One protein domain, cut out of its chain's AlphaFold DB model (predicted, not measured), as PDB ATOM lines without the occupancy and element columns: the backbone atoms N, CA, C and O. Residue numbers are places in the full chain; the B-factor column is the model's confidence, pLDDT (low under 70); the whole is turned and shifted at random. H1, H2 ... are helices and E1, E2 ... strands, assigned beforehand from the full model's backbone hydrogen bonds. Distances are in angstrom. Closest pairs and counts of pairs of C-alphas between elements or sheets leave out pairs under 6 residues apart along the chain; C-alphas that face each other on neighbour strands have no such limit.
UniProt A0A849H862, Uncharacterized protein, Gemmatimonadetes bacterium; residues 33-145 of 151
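This is residues 33 to 145 of the 151 residues of an uncharacterized protein of Gemmatimonadetes bacterium (UniProt A0A849H862). A twisted four-stranded sheet has helix H1 over one face and the short helix H4 over the other, and a helical hairpin, H2 and H3, makes one end of the longest axis, with H2 packed on H1. A small two-stranded pair, E1 and E2, completes the body, with E1 packed on E3, E4 and E5 of the sheet. The printed part has 113 residues, with four named helices and six named strands in the order H1 E1 H2 H3 E2 E3 E4 E5 H4 E6. The larger sheet is mixed, in the order E5 E4 E3 E6, E1 and E2 are antiparallel, and the class is mixed, helices and strands. The whole is compact, with a radius of gyration of the C-alphas of 13.7 A and spans of 38 by 31 by 21 A.

H1, residues 33 to 40, touches H2, residues 56 to 66, at a steep tilt of 63 degrees; their closest C-alphas, Ala 35 and Arg 59, are 5.9 A apart. H2 and H3, residues 71 to 85, form a helical hairpin and touch at a shallow tilt of 23 degrees, opposite ways, with the C-alphas of Ala 65 and Arg 74 closest at 4.4 A. E1, residues 48 to 50, and E2, residues 86 to 88, are antiparallel, with N 49 and O 87 at 3.0 A. E3, residues 99 to 105, E4, residues 110 to 117, and E5, residues 120 to 123, form a meander, each strand the antiparallel neighbour of the one before; N 112 and O 104 are 2.8 A apart, and N 115 and O 122 2.8 A. E6, residues 142 to 144, is parallel to E3, with N 143 and O 103 at 2.8 A. H1 is on this sheet at a height of 9.5 A, and H4, residues 131 to 134, is on the opposite face at 7.8 A. E5, H4 and E6 form a split strand-helix-strand unit, with E4 and E3 between its two strands, and its crossover is right-handed. In H1, H2 and H3 every O i to N i+4 pair is within hydrogen-bond range; H4 is too short for such a pair.

H1 begins at C-alpha 33, (-112.176, 90.706, 39.487), and is 10.5 A long. E1 is 7.0 A, H2 15.3 A, H3 21.1 A and E2 6.9 A long. E3 is 18.1 A, E4 21.5 A, E5 10.1 A and H4 5.1 A long. E6, 6.1 A, ends at C-alpha 144, (-120.032, 88.737, 30.940).

The C-alphas farthest apart, of Asp 69 and Lys 136, are 40.7 A apart. The printed part has no cut, and no link is long. Mean pLDDT of the printed part is 90.1; residues 135 to 139 are under 70.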
ATOM      1  N   ALA A  33    -112.461  89.440  40.154       90.94
ATOM      2  CA  ALA A  33    -112.176  90.706  39.487       90.94
ATOM      3  C   ALA A  33    -110.681  91.069  39.547       90.94
ATOM      4  O   ALA A  33    -110.105  91.458  38.533       90.94
ATOM      5  N   GLU A  34    -110.037  90.876  40.704       93.56
ATOM      6  CA  GLU A  34    -108.599  91.116  40.887       93.56
ATOM      7  C   GLU A  34    -107.757  90.128  40.067       93.56
ATOM      8  O   GLU A  34    -106.806  90.523  39.398       93.56
ATOM      9  N   ALA A  35    -108.148  88.852  40.047       95.00
ATOM     10  CA  ALA A  35    -107.466  87.816  39.280       95.00
ATOM     11  C   ALA A  35    -107.530  88.083  37.777       95.00
ATOM     12  O   ALA A  35    -106.521  87.943  37.083       95.00
ATOM     13  N   MET A  36    -108.693  88.500  37.278       94.25
ATOM     14  CA  MET A  36    -108.851  88.858  35.876       94.25
ATOM     15  C   MET A  36    -108.057  90.119  35.529       94.25
ATOM     16  O   MET A  36    -107.339  90.119  34.534       94.25
ATOM     17  N   ALA A  37    -108.112  91.155  36.372       92.88
ATOM     18  CA  ALA A  37    -107.324  92.374  36.192       92.88
ATOM     19  C   ALA A  37    -105.818  92.075  36.139       92.88
ATOM     20  O   ALA A  37    -105.114  92.543  35.245       92.88
ATOM     21  N   PHE A  38    -105.326  91.243  37.064       95.38
ATOM     22  CA  PHE A  38    -103.927  90.835  37.110       95.38
ATOM     23  C   PHE A  38    -103.534  90.042  35.859       95.38
ATOM     24  O   PHE A  38    -102.538  90.370  35.213       95.38
ATOM     25  N   LEU A  39    -104.324  89.039  35.466       96.56
ATOM     26  CA  LEU A  39    -104.061  88.254  34.259       96.56
ATOM     27  C   LEU A  39    -103.991  89.154  33.016       96.56
ATOM     28  O   LEU A  39    -103.024  89.093  32.263       96.56
ATOM     29  N   LEU A  40    -104.984  90.026  32.846       94.94
ATOM     30  CA  LEU A  40    -105.147  90.887  31.676       94.94
ATOM     31  C   LEU A  40    -104.246  92.131  31.669       94.94
ATOM     32  O   LEU A  40    -104.233  92.871  30.687       94.94
ATOM     33  N   SER A  41    -103.462  92.348  32.727       93.38
ATOM     34  CA  SER A  41    -102.373  93.333  32.723       93.38
ATOM     35  C   SER A  41    -101.141  92.869  31.930       93.38
ATOM     36  O   SER A  41    -100.227  93.659  31.704       93.38
ATOM     37  N   HIS A  42    -101.122  91.607  31.487       94.56
ATOM     38  CA  HIS A  42    -100.059  91.020  30.677       94.56
ATOM     39  C   HIS A  42    -100.474  90.928  29.200       94.56
ATOM     40  O   HIS A  42    -101.659  90.896  28.865       94.56
ATOM     41  N   SER A  43     -99.475  90.869  28.318       94.06
ATOM     42  CA  SER A  43     -99.657  90.530  26.901       94.06
ATOM     43  C   SER A  43     -99.221  89.087  26.679       94.06
ATOM     44  O   SER A  43     -98.279  88.619  27.321       94.06
ATOM     45  N   PHE A  44     -99.922  88.378  25.800       94.94
ATOM     46  CA  PHE A  44     -99.716  86.952  25.585       94.94
ATOM     47  C   PHE A  44     -99.392  86.661  24.126       94.94
ATOM     48  O   PHE A  44    -100.100  87.151  23.249       94.94
ATOM     49  N   PRO A  45     -98.398  85.811  23.836       94.25
ATOM     50  CA  PRO A  45     -98.101  85.431  22.466       94.25
ATOM     51  C   PRO A  45     -99.235  84.599  21.852       94.25
ATOM     52  O   PRO A  45     -99.833  83.726  22.493       94.25
ATOM     53  N   GLY A  46     -99.473  84.838  20.566       94.00
ATOM     54  CA  GLY A  46    -100.509  84.196  19.771       94.00
ATOM     55  C   GLY A  46    -101.882  84.848  19.916       94.00
ATOM     56  O   GLY A  46    -102.157  85.604  20.846       94.00
ATOM     57  N   HIS A  47    -102.768  84.508  18.983       96.25
ATOM     58  CA  HIS A  47    -104.116  85.063  18.895       96.25
ATOM     59  C   HIS A  47    -105.111  84.153  19.603       96.25
ATOM     60  O   HIS A  47    -105.359  83.023  19.168       96.25
ATOM     61  N   ARG A  48    -105.651  84.608  20.737       96.50
ATOM     62  CA  ARG A  48    -106.545  83.804  21.578       96.50
ATOM     63  C   ARG A  48    -107.677  84.655  22.151       96.50
ATOM     64  O   ARG A  48    -107.560  85.865  22.281       96.50
ATOM     65  N   ARG A  49    -108.770  84.001  22.540       95.12
ATOM     66  CA  ARG A  49    -109.881  84.615  23.291       95.12
ATOM     67  C   ARG A  49    -110.231  83.790  24.519       95.12
ATOM     68  O   ARG A  49    -110.054  82.566  24.499       95.12
ATOM     69  N   ILE A  50    -110.762  84.430  25.556       95.81
ATOM     70  CA  ILE A  50    -111.237  83.756  26.770       95.81
ATOM     71  C   ILE A  50    -112.541  83.024  26.455       95.81
ATOM     72  O   ILE A  50    -113.458  83.591  25.862       95.81
ATOM     73  N   VAL A  51    -112.623  81.751  26.846       95.75
ATOM     74  CA  VAL A  51    -113.797  80.895  26.587       95.75
ATOM     75  C   VAL A  51    -114.548  80.475  27.846       95.75
ATOM     76  O   VAL A  51    -115.631  79.908  27.741       95.75
ATOM     77  N   ARG A  52    -113.993  80.736  29.035       93.88
ATOM     78  CA  ARG A  52    -114.617  80.404  30.323       93.88
ATOM     79  C   ARG A  52    -114.060  81.256  31.475       93.88
ATOM     80  O   ARG A  52    -112.944  81.763  31.343       93.88
ATOM     81  N   PRO A  53    -114.785  81.370  32.604       92.19
ATOM     82  CA  PRO A  53    -114.289  82.031  33.813       92.19
ATOM     83  C   PRO A  53    -113.094  81.316  34.460       92.19
ATOM     84  O   PRO A  53    -112.791  80.147  34.181       92.19
ATOM     85  N   LEU A  54    -112.447  82.037  35.382       95.00
ATOM     86  CA  LEU A  54    -111.374  81.527  36.232       95.00
ATOM     87  C   LEU A  54    -111.936  80.649  37.358       95.00
ATOM     88  O   LEU A  54    -112.694  81.090  38.221       95.00
ATOM     89  N   THR A  55    -111.468  79.412  37.430       95.50
ATOM     90  CA  THR A  55    -111.734  78.508  38.553       95.50
ATOM     91  C   THR A  55    -110.980  78.949  39.818       95.50
ATOM     92  O   THR A  55    -109.949  79.628  39.729       95.50
ATOM     93  N   PRO A  56    -111.392  78.508  41.025       95.31
ATOM     94  CA  PRO A  56    -110.631  78.753  42.255       95.31
ATOM     95  C   PRO A  56    -109.160  78.322  42.153       95.31
ATOM     96  O   PRO A  56    -108.271  79.012  42.648       95.31
ATOM     97  N   ARG A  57    -108.883  77.214  41.451       94.88
ATOM     98  CA  ARG A  57    -107.521  76.708  41.231       94.88
ATOM     99  C   ARG A  57    -106.668  77.687  40.423       94.88
ATOM    100  O   ARG A  57    -105.505  77.896  40.755       94.88
ATOM    101  N   GLU A  58    -107.224  78.276  39.369       97.44
ATOM    102  CA  GLU A  58    -106.531  79.278  38.551       97.44
ATOM    103  C   GLU A  58    -106.318  80.577  39.322       97.44
ATOM    104  O   GLU A  58    -105.221  81.126  39.292       97.44
ATOM    105  N   ARG A  59    -107.304  81.003  40.117       96.88
ATOM    106  CA  ARG A  59    -107.173  82.175  40.994       96.88
ATOM    107  C   ARG A  59    -106.097  81.988  42.071       96.88
ATOM    108  O   ARG A  59    -105.400  82.941  42.405       96.88
ATOM    109  N   VAL A  60    -105.886  80.768  42.577       95.69
ATOM    110  CA  VAL A  60    -104.741  80.451  43.456       95.69
ATOM    111  C   VAL A  60    -103.412  80.516  42.698       95.69
ATOM    112  O   VAL A  60    -102.441  81.049  43.232       95.69
ATOM    113  N   LYS A  61    -103.339  80.008  41.456       96.12
ATOM    114  CA  LYS A  61    -102.125  80.131  40.623       96.12
ATOM    115  C   LYS A  61    -101.774  81.602  40.372       96.12
ATOM    116  O   LYS A  61    -100.610  81.964  40.498       96.12
ATOM    117  N   LEU A  62    -102.767  82.440  40.066       97.25
ATOM    118  CA  LEU A  62    -102.568  83.874  39.843       97.25
ATOM    119  C   LEU A  62    -102.116  84.598  41.114       97.25
ATOM    120  O   LEU A  62    -101.208  85.418  41.049       97.25
ATOM    121  N   LYS A  63    -102.650  84.222  42.283       95.69
ATOM    122  CA  LYS A  63    -102.169  84.740  43.574       95.69
ATOM    123  C   LYS A  63    -100.723  84.353  43.876       95.69
ATOM    124  O   LYS A  63     -99.969  85.155  44.405       95.69
ATOM    125  N   LYS A  64    -100.305  83.139  43.511       94.50
ATOM    126  CA  LYS A  64     -98.886  82.755  43.591       94.50
ATOM    127  C   LYS A  64     -98.033  83.582  42.631       94.50
ATOM    128  O   LYS A  64     -96.954  84.019  43.001       94.50
ATOM    129  N   ALA A  65     -98.528  83.828  41.419       94.56
ATOM    130  CA  ALA A  65     -97.815  84.610  40.415       94.56
ATOM    131  C   ALA A  65     -97.619  86.080  40.828       94.56
ATOM    132  O   ALA A  65     -96.569  86.656  40.539       94.56
ATOM    133  N   SER A  66     -98.591  86.683  41.521       94.12
ATOM    134  CA  SER A  66     -98.464  88.055  42.029       94.12
ATOM    135  C   SER A  66     -97.423  88.191  43.145       94.12
ATOM    136  O   SER A  66     -96.867  89.273  43.318       94.12
ATOM    137  N   TRP A  67     -97.114  87.101  43.851       93.44
ATOM    138  CA  TRP A  67     -96.068  87.035  44.881       93.44
ATOM    139  C   TRP A  67     -94.744  86.446  44.389       93.44
ATOM    140  O   TRP A  67     -93.827  86.291  45.186       93.44
ATOM    141  N   ALA A  68     -94.638  86.081  43.111       90.69
ATOM    142  CA  ALA A  68     -93.427  85.467  42.587       90.69
ATOM    143  C   ALA A  68     -92.243  86.447  42.632       90.69
ATOM    144  O   ALA A  68     -92.352  87.588  42.167       90.69
ATOM    145  N   ASP A  69     -91.099  85.952  43.109       89.88
ATOM    146  CA  ASP A  69     -89.857  86.721  43.268       89.88
ATOM    147  C   ASP A  69     -89.104  86.918  41.941       89.88
ATOM    148  O   ASP A  69     -88.127  87.661  41.863       89.88
ATOM    149  N   SER A  70     -89.556  86.264  40.863       93.56
ATOM    150  CA  SER A  70     -88.981  86.419  39.528       93.56
ATOM    151  C   SER A  70     -90.042  86.589  38.444       93.56
ATOM    152  O   SER A  70     -91.126  86.000  38.486       93.56
ATOM    153  N   VAL A  71     -89.692  87.360  37.408       91.62
ATOM    154  CA  VAL A  71     -90.529  87.527  36.209       91.62
ATOM    155  C   VAL A  71     -90.766  86.180  35.530       91.62
ATOM    156  O   VAL A  71     -91.885  85.897  35.119       91.62
ATOM    157  N   ASN A  72     -89.749  85.321  35.458       92.12
ATOM    158  CA  ASN A  72     -89.874  84.021  34.805       92.12
ATOM    159  C   ASN A  72     -90.891  83.114  35.517       92.12
ATOM    160  O   ASN A  72     -91.742  82.512  34.867       92.12
ATOM    161  N   GLU A  73     -90.850  83.049  36.850       92.06
ATOM    162  CA  GLU A  73     -91.820  82.277  37.631       92.06
ATOM    163  C   GLU A  73     -93.241  82.836  37.485       92.06
ATOM    164  O   GLU A  73     -94.181  82.074  37.232       92.06
ATOM    165  N   ARG A  74     -93.395  84.167  37.565       93.75
ATOM    166  CA  ARG A  74     -94.676  84.843  37.326       93.75
ATOM    167  C   ARG A  74     -95.238  84.482  35.957       93.75
ATOM    168  O   ARG A  74     -96.369  84.004  35.876       93.75
ATOM    169  N   MET A  75     -94.444  84.673  34.903       96.56
ATOM    170  CA  MET A  75     -94.868  84.412  33.531       96.56
ATOM    171  C   MET A  75     -95.198  82.938  33.326       96.56
ATOM    172  O   MET A  75     -96.233  82.648  32.744       96.56
ATOM    173  N   CYS A  76     -94.432  81.998  33.890       95.50
ATOM    174  CA  CYS A  76     -94.755  80.566  33.827       95.50
ATOM    175  C   CYS A  76     -96.153  80.235  34.384       95.50
ATOM    176  O   CYS A  76     -96.864  79.389  33.832       95.50
ATOM    177  N   LEU A  77     -96.546  80.864  35.495       96.25
ATOM    178  CA  LEU A  77     -97.859  80.658  36.111       96.25
ATOM    179  C   LEU A  77     -98.976  81.348  35.319       96.25
ATOM    180  O   LEU A  77    -100.023  80.738  35.087       96.25
ATOM    181  N   VAL A  78     -98.737  82.590  34.896       97.25
ATOM    182  CA  VAL A  78     -99.669  83.421  34.124       97.25
ATOM    183  C   VAL A  78     -99.964  82.794  32.757       97.25
ATOM    184  O   VAL A  78    -101.134  82.579  32.438       97.25
ATOM    185  N   ASP A  79     -98.942  82.371  32.005       96.69
ATOM    186  CA  ASP A  79     -99.101  81.707  30.700       96.69
ATOM    187  C   ASP A  79     -99.904  80.411  30.803       96.69
ATOM    188  O   ASP A  79    -100.713  80.088  29.931       96.69
ATOM    189  N   ARG A  80     -99.692  79.645  31.879       96.88
ATOM    190  CA  ARG A  80    -100.431  78.401  32.102       96.88
ATOM    191  C   ARG A  80    -101.916  78.684  32.294       96.88
ATOM    192  O   ARG A  80    -102.734  78.031  31.659       96.88
ATOM    193  N   VAL A  81    -102.260  79.661  33.135       97.94
ATOM    194  CA  VAL A  81    -103.660  80.065  33.337       97.94
ATOM    195  C   VAL A  81    -104.262  80.593  32.038       97.94
ATOM    196  O   VAL A  81    -105.363  80.186  31.681       97.94
ATOM    197  N   TRP A  82    -103.532  81.428  31.298       97.56
ATOM    198  CA  TRP A  82    -103.984  81.935  30.006       97.56
ATOM    199  C   TRP A  82    -104.331  80.803  29.042       97.56
ATOM    200  O   TRP A  82    -105.442  80.761  28.517       97.56
ATOM    201  N   ARG A  83    -103.435  79.830  28.853       96.06
ATOM    202  CA  ARG A  83    -103.686  78.671  27.981       96.06
ATOM    203  C   ARG A  83    -104.854  77.810  28.461       96.06
ATOM    204  O   ARG A  83    -105.592  77.313  27.615       96.06
ATOM    205  N   ASP A  84    -105.029  77.665  29.774       96.75
ATOM    206  CA  ASP A  84    -106.101  76.862  30.374       96.75
ATOM    207  C   ASP A  84    -107.501  77.457  30.089       96.75
ATOM    208  O   ASP A  84    -108.465  76.700  29.936       96.75
ATOM    209  N   ILE A  85    -107.638  78.791  30.023       96.38
ATOM    210  CA  ILE A  85    -108.942  79.480  29.890       96.38
ATOM    211  C   ILE A  85    -109.238  80.032  28.491       96.38
ATOM    212  O   ILE A  85    -110.320  80.584  28.268       96.38
ATOM    213  N   THR A  86    -108.295  79.925  27.555       97.50
ATOM    214  CA  THR A  86    -108.413  80.529  26.223       97.50
ATOM    215  C   THR A  86    -108.347  79.515  25.093       97.50
ATOM    216  O   THR A  86    -107.688  78.479  25.187       97.50
ATOM    217  N   SER A  87    -108.965  79.866  23.967       96.88
ATOM    218  CA  SER A  87    -108.874  79.123  22.705       96.88
ATOM    219  C   SER A  87    -108.203  79.971  21.620       96.88
ATOM    220  O   SER A  87    -108.385  81.193  21.645       96.88
ATOM    221  N   PRO A  88    -107.452  79.361  20.682       96.88
ATOM    222  CA  PRO A  88    -106.957  80.059  19.502       96.88
ATOM    223  C   PRO A  88    -108.092  80.662  18.672       96.88
ATOM    224  O   PRO A  88    -109.175  80.084  18.576       96.88
ATOM    225  N   VAL A  89    -107.814  81.800  18.048       95.44
ATOM    226  CA  VAL A  89    -108.681  82.447  17.057       95.44
ATOM    227  C   VAL A  89    -107.889  82.684  15.766       95.44
ATOM    228  O   VAL A  89    -106.657  82.606  15.797       95.44
ATOM    229  N   PRO A  90    -108.560  82.932  14.626       94.25
ATOM    230  CA  PRO A  90    -107.881  83.375  13.413       94.25
ATOM    231  C   PRO A  90    -107.004  84.605  13.666       94.25
ATOM    232  O   PRO A  90    -107.264  85.387  14.581       94.25
ATOM    233  N   SER A  91    -105.960  84.757  12.855       91.94
ATOM    234  CA  SER A  91    -105.130  85.962  12.867       91.94
ATOM    235  C   SER A  91    -105.946  87.212  12.530       91.94
ATOM    236  O   SER A  91    -106.938  87.079  11.807       91.94
ATOM    237  N   PRO A  92    -105.532  88.397  13.027       92.88
ATOM    238  CA  PRO A  92    -106.189  89.647  12.673       92.88
ATOM    239  C   PRO A  92    -106.145  89.861  11.159       92.88
ATOM    240  O   PRO A  92    -105.229  89.383  10.479       92.88
ATOM    241  N   CYS A  93    -107.138  90.576  10.638       90.81
ATOM    242  CA  CYS A  93    -107.230  90.904   9.217       90.81
ATOM    243  C   CYS A  93    -106.029  91.741   8.756       90.81
ATOM    244  O   CYS A  93    -105.525  91.530   7.654       90.81
ATOM    245  N   ASP A  94    -105.569  92.649   9.619       91.44
ATOM    246  CA  ASP A  94    -104.366  93.454   9.436       91.44
ATOM    247  C   ASP A  94    -103.456  93.313  10.674       91.44
ATOM    248  O   ASP A  94    -103.874  93.666  11.775       91.44
ATOM    249  N   PRO A  95    -102.226  92.783  10.542       87.00
ATOM    250  CA  PRO A  95    -101.285  92.673  11.657       87.00
ATOM    251  C   PRO A  95    -100.830  94.017  12.246       87.00
ATOM    252  O   PRO A  95    -100.420  94.050  13.411       87.00
ATOM    253  N   GLU A  96    -100.873  95.103  11.469       91.12
ATOM    254  CA  GLU A  96    -100.417  96.432  11.897       91.12
ATOM    255  C   GLU A  96    -101.494  97.191  12.690       91.12
ATOM    256  O   GLU A  96    -101.180  98.113  13.450       91.12
ATOM    257  N   GLU A  97    -102.760  96.777  12.579       92.38
ATOM    258  CA  GLU A  97    -103.881  97.390  13.286       92.38
ATOM    259  C   GLU A  97    -104.430  96.473  14.394       92.38
ATOM    260  O   GLU A  97    -104.760  95.313  14.150       92.38
ATOM    261  N   PRO A  98    -104.580  96.967  15.640       92.50
ATOM    262  CA  PRO A  98    -105.194  96.180  16.702       92.50
ATOM    263  C   PRO A  98    -106.652  95.812  16.391       92.50
ATOM    264  O   PRO A  98    -107.521  96.683  16.321       92.50
ATOM    265  N   GLU A  99    -106.955  94.516  16.315       93.19
ATOM    266  CA  GLU A  99    -108.307  94.011  16.064       93.19
ATOM    267  C   GLU A  99    -108.993  93.603  17.376       93.19
ATOM    268  O   GLU A  99    -108.502  92.746  18.110       93.19
ATOM    269  N   LEU A 100    -110.145  94.206  17.687       92.69
ATOM    270  CA  LEU A 100    -110.918  93.871  18.886       92.69
ATOM    271  C   LEU A 100    -111.598  92.507  18.729       92.69
ATOM    272  O   LEU A 100    -112.556  92.374  17.970       92.69
ATOM    273  N   VAL A 101    -111.178  91.519  19.520       93.19
ATOM    274  CA  VAL A 101    -111.731  90.156  19.451       93.19
ATOM    275  C   VAL A 101    -112.812  89.890  20.499       93.19
ATOM    276  O   VAL A 101    -113.725  89.092  20.274       93.19
ATOM    277  N   GLN A 102    -112.718  90.522  21.670       93.06
ATOM    278  CA  GLN A 102    -113.608  90.230  22.791       93.06
ATOM    279  C   GLN A 102    -113.611  91.365  23.806       93.06
ATOM    280  O   GLN A 102    -112.600  92.023  24.022       93.06
ATOM    281  N   ILE A 103    -114.729  91.552  24.495       92.19
ATOM    282  CA  ILE A 103    -114.809  92.388  25.692       92.19
ATOM    283  C   ILE A 103    -115.110  91.478  26.877       92.19
ATOM    284  O   ILE A 103    -116.064  90.709  26.821       92.19
ATOM    285  N   VAL A 104    -114.328  91.573  27.952       90.94
ATOM    286  CA  VAL A 104    -114.567  90.814  29.189       90.94
ATOM    287  C   VAL A 104    -115.043  91.754  30.281       90.94
ATOM    288  O   VAL A 104    -114.286  92.631  30.691       90.94
ATOM    289  N   SER A 105    -116.272  91.583  30.771       90.56
ATOM    290  CA  SER A 105    -116.758  92.308  31.951       90.56
ATOM    291  C   SER A 105    -116.631  91.462  33.208       90.56
ATOM    292  O   SER A 105    -116.919  90.267  33.203       90.56
ATOM    293  N   VAL A 106    -116.205  92.100  34.295       86.12
ATOM    294  CA  VAL A 106    -116.087  91.482  35.620       86.12
ATOM    295  C   VAL A 106    -116.941  92.226  36.640       86.12
ATOM    296  O   VAL A 106    -117.430  93.333  36.393       86.12
ATOM    297  N   GLU A 107    -117.113  91.617  37.811       82.44
ATOM    298  CA  GLU A 107    -117.760  92.261  38.951       82.44
ATOM    299  C   GLU A 107    -117.094  93.610  39.296       82.44
ATOM    300  O   GLU A 107    -115.883  93.786  39.155       82.44
ATOM    301  N   GLY A 108    -117.898  94.590  39.719       79.50
ATOM    302  CA  GLY A 108    -117.434  95.958  39.978       79.50
ATOM    303  C   GLY A 108    -117.516  96.899  38.770       79.50
ATOM    304  O   GLY A 108    -117.097  98.047  38.872       79.50
ATOM    305  N   GLY A 109    -118.081  96.447  37.643       82.75
ATOM    306  CA  GLY A 109    -118.401  97.308  36.497       82.75
ATOM    307  C   GLY A 109    -117.219  97.623  35.579       82.75
ATOM    308  O   GLY A 109    -117.334  98.490  34.711       82.75
ATOM    309  N   TRP A 110    -116.102  96.915  35.746       87.88
ATOM    310  CA  TRP A 110    -114.936  97.012  34.873       87.88
ATOM    311  C   TRP A 110    -115.089  96.132  33.636       87.88
ATOM    312  O   TRP A 110    -115.726  95.077  33.662       87.88
ATOM    313  N   SER A 111    -114.510  96.583  32.531       90.25
ATOM    314  CA  SER A 111    -114.485  95.877  31.256       90.25
ATOM    315  C   SER A 111    -113.097  95.923  30.642       90.25
ATOM    316  O   SER A 111    -112.434  96.955  30.652       90.25
ATOM    317  N   TYR A 112    -112.677  94.804  30.070       92.62
ATOM    318  CA  TYR A 112    -111.361  94.615  29.482       92.62
ATOM    319  C   TYR A 112    -111.520  94.257  28.005       92.62
ATOM    320  O   TYR A 112    -111.845  93.113  27.678       92.62
ATOM    321  N   PRO A 113    -111.350  95.232  27.102       93.00
ATOM    322  CA  PRO A 113    -111.368  94.983  25.670       93.00
ATOM    323  C   PRO A 113    -110.060  94.300  25.255       93.00
ATOM    324  O   PRO A 113    -108.977  94.860  25.419       93.00
ATOM    325  N   ILE A 114    -110.169  93.076  24.757       93.94
ATOM    326  CA  ILE A 114    -109.068  92.224  24.322       93.94
ATOM    327  C   ILE A 114    -108.880  92.402  22.819       93.94
ATOM    328  O   ILE A 114    -109.799  92.150  22.039       93.94
ATOM    329  N   TYR A 115    -107.671  92.784  22.428       94.38
ATOM    330  CA  TYR A 115    -107.260  92.973  21.046       94.38
ATOM    331  C   TYR A 115    -106.218  91.937  20.637       94.38
ATOM    332  O   TYR A 115    -105.402  91.497  21.451       94.38
ATOM    333  N   LEU A 116    -106.227  91.607  19.351       94.69
ATOM    334  CA  LEU A 116    -105.119  90.978  18.647       94.69
ATOM    335  C   LEU A 116    -104.245  92.104  18.084       94.69
ATOM    336  O   LEU A 116    -104.749  92.939  17.341       94.69
ATOM    337  N   ALA A 117    -102.974  92.173  18.469       92.06
ATOM    338  CA  ALA A 117    -102.052  93.218  18.029       92.06
ATOM    339  C   ALA A 117    -100.718  92.590  17.615       92.06
ATOM    340  O   ALA A 117    -100.012  92.017  18.450       92.06
ATOM    341  N   GLY A 118    -100.371  92.694  16.329       91.62
ATOM    342  CA  GLY A 118     -99.188  92.046  15.768       91.62
ATOM    343  C   GLY A 118     -99.248  90.524  15.911       91.62
ATOM    344  O   GLY A 118     -99.952  89.850  15.167       91.62
ATOM    345  N   VAL A 119     -98.484  89.989  16.868       92.75
ATOM    346  CA  VAL A 119     -98.392  88.544  17.165       92.75
ATOM    347  C   VAL A 119     -98.924  88.182  18.554       92.75
ATOM    348  O   VAL A 119     -98.714  87.063  19.028       92.75
ATOM    349  N   GLU A 120     -99.575  89.124  19.233       94.25
ATOM    350  CA  GLU A 120     -99.971  88.999  20.632       94.25
ATOM    351  C   GLU A 120    -101.467  89.249  20.834       94.25
ATOM    352  O   GLU A 120    -102.132  89.945  20.069       94.25
ATOM    353  N   THR A 121    -101.987  88.707  21.929       94.69
ATOM    354  CA  THR A 121    -103.270  89.083  22.514       94.69
ATOM    355  C   THR A 121    -103.022  89.965  23.733       94.69
ATOM    356  O   THR A 121    -102.274  89.573  24.633       94.69
ATOM    357  N   ARG A 122    -103.667  91.133  23.810       94.38
ATOM    358  CA  ARG A 122    -103.519  92.063  24.945       94.38
ATOM    359  C   ARG A 122    -104.753  92.933  25.157       94.38
ATOM    360  O   ARG A 122    -105.578  93.082  24.262       94.38
ATOM    361  N   VAL A 123    -104.865  93.550  26.330       90.75
ATOM    362  CA  VAL A 123    -105.929  94.524  26.615       90.75
ATOM    363  C   VAL A 123    -105.509  95.937  26.225       90.75
ATOM    364  O   VAL A 123    -104.385  96.350  26.505       90.75
ATOM    365  N   MET A 124    -106.422  96.691  25.603       83.50
ATOM    366  CA  MET A 124    -106.211  98.103  25.260       83.50
ATOM    367  C   MET A 124    -107.472  98.946  25.569       83.50
ATOM    368  O   MET A 124    -108.558  98.605  25.106       83.50
ATOM    369  N   PRO A 125    -107.376 100.059  26.323       83.38
ATOM    370  CA  PRO A 125    -106.201 100.528  27.056       83.38
ATOM    371  C   PRO A 125    -105.861  99.612  28.243       83.38
ATOM    372  O   PRO A 125    -106.731  98.942  28.803       83.38
ATOM    373  N   THR A 126    -104.585  99.592  28.633       82.19
ATOM    374  CA  THR A 126    -104.102  98.813  29.782       82.19
ATOM    375  C   THR A 126    -104.877  99.171  31.051       82.19
ATOM    376  O   THR A 126    -105.097 100.345  31.331       82.19
ATOM    377  N   GLY A 127    -105.267  98.162  31.831       77.62
ATOM    378  CA  GLY A 127    -106.040  98.344  33.067       77.62
ATOM    379  C   GLY A 127    -107.560  98.292  32.885       77.62
ATOM    380  O   GLY A 127    -108.279  98.265  33.880       77.62
ATOM    381  N   GLY A 128    -108.052  98.196  31.645       85.44
ATOM    382  CA  GLY A 128    -109.483  98.144  31.358       85.44
ATOM    383  C   GLY A 128    -110.160  99.510  31.467       85.44
ATOM    384  O   GLY A 128    -109.525 100.539  31.687       85.44
ATOM    385  N   VAL A 129    -111.473  99.523  31.264       86.88
ATOM    386  CA  VAL A 129    -112.307 100.730  31.284       86.88
ATOM    387  C   VAL A 129    -113.650 100.448  31.961       86.88
ATOM    388  O   VAL A 129    -114.098  99.298  31.984       86.88
ATOM    389  N   PRO A 130    -114.342 101.467  32.493       84.31
ATOM    390  CA  PRO A 130    -115.695 101.297  33.006       84.31
ATOM    391  C   PRO A 130    -116.668 100.829  31.908       84.31
ATOM    392  O   PRO A 130    -116.715 101.397  30.815       84.31
ATOM    393  N   LEU A 131    -117.518  99.840  32.205       78.75
ATOM    394  CA  LEU A 131    -118.492  99.276  31.253       78.75
ATOM    395  C   LEU A 131    -119.419 100.350  30.649       78.75
ATOM    396  O   LEU A 131    -119.817 100.265  29.485       78.75
ATOM    397  N   ALA A 132    -119.750 101.380  31.433       75.81
ATOM    398  CA  ALA A 132    -120.585 102.502  31.007       75.81
ATOM    399  C   ALA A 132    -119.964 103.316  29.856       75.81
ATOM    400  O   ALA A 132    -120.694 103.841  29.011       75.81
ATOM    401  N   GLU A 133    -118.634 103.397  29.793       73.94
ATOM    402  CA  GLU A 133    -117.908 104.083  28.719       73.94
ATOM    403  C   GLU A 133    -117.841 103.230  27.449       73.94
ATOM    404  O   GLU A 133    -117.826 103.756  26.332       73.94
ATOM    405  N   LEU A 134    -117.857 101.906  27.618       72.75
ATOM    406  CA  LEU A 134    -117.677 100.946  26.540       72.75
ATOM    407  C   LEU A 134    -118.948 100.694  25.720       72.75
ATOM    408  O   LEU A 134    -118.879 100.604  24.493       72.75
ATOM    409  N   ARG A 135    -120.119 100.646  26.377       63.19
ATOM    410  CA  ARG A 135    -121.436 100.419  25.736       63.19
ATOM    411  C   ARG A 135    -121.769 101.417  24.621       63.19
ATOM    412  O   ARG A 135    -122.680 101.174  23.840       63.19
ATOM    413  N   LYS A 136    -121.047 102.537  24.545       58.81
ATOM    414  CA  LYS A 136    -121.228 103.569  23.519       58.81
ATOM    415  C   LYS A 136    -120.315 103.410  22.299       58.81
ATOM    416  O   LYS A 136    -120.529 104.134  21.334       58.81
ATOM    417  N   LYS A 137    -119.290 102.546  22.336       60.28
ATOM    418  CA  LYS A 137    -118.170 102.614  21.378       60.28
ATOM    419  C   LYS A 137    -117.866 101.345  20.584       60.28
ATOM    420  O   LYS A 137    -117.266 101.478  19.525       60.28
ATOM    421  N   LEU A 138    -118.222 100.144  21.048       65.50
ATOM    422  CA  LEU A 138    -117.680  98.904  20.469       65.50
ATOM    423  C   LEU A 138    -118.771  97.868  20.160       65.50
ATOM    424  O   LEU A 138    -119.617  97.585  21.004       65.50
ATOM    425  N   GLY A 139    -118.724  97.291  18.953       66.38
ATOM    426  CA  GLY A 139    -119.645  96.257  18.452       66.38
ATOM    427  C   GLY A 139    -119.126  94.817  18.571       66.38
ATOM    428  O   GLY A 139    -119.552  93.957  17.807       66.38
ATOM    429  N   ALA A 140    -118.176  94.555  19.472       72.19
ATOM    430  CA  ALA A 140    -117.551  93.240  19.629       72.19
ATOM    431  C   ALA A 140    -118.306  92.321  20.611       72.19
ATOM    432  O   ALA A 140    -119.075  92.809  21.445       72.19
ATOM    433  N   PRO A 141    -118.071  90.993  20.562       77.81
ATOM    434  CA  PRO A 141    -118.695  90.042  21.477       77.81
ATOM    435  C   PRO A 141    -118.350  90.339  22.944       77.81
ATOM    436  O   PRO A 141    -117.175  90.423  23.314       77.81
ATOM    437  N   LEU A 142    -119.380  90.451  23.787       80.75
ATOM    438  CA  LEU A 142    -119.249  90.610  25.234       80.75
ATOM    439  C   LEU A 142    -119.274  89.242  25.922       80.75
ATOM    440  O   LEU A 142    -120.234  88.485  25.781       80.75
ATOM    441  N   LEU A 143    -118.239  88.953  26.705       81.50
ATOM    442  CA  LEU A 143    -118.230  87.886  27.694       81.50
ATOM    443  C   LEU A 143    -118.474  88.500  29.070       81.50
ATOM    444  O   LEU A 143    -117.592  89.159  29.624       81.50
ATOM    445  N   ASP A 144    -119.672  88.276  29.605       80.50
ATOM    446  CA  ASP A 144    -120.032  88.737  30.940       80.50
ATOM    447  C   ASP A 144    -119.736  87.672  31.994       80.50
ATOM    448  O   ASP A 144    -120.361  86.610  32.021       80.50
ATOM    449  N   LEU A 145    -118.752  87.962  32.846       80.00
ATOM    450  CA  LEU A 145    -118.378  87.125  33.984       80.00
ATOM    451  C   LEU A 145    -118.977  87.648  35.297       80.00
ATOM    452  O   LEU A 145    -118.757  87.061  36.354       80.00
TER     453      LEU A 145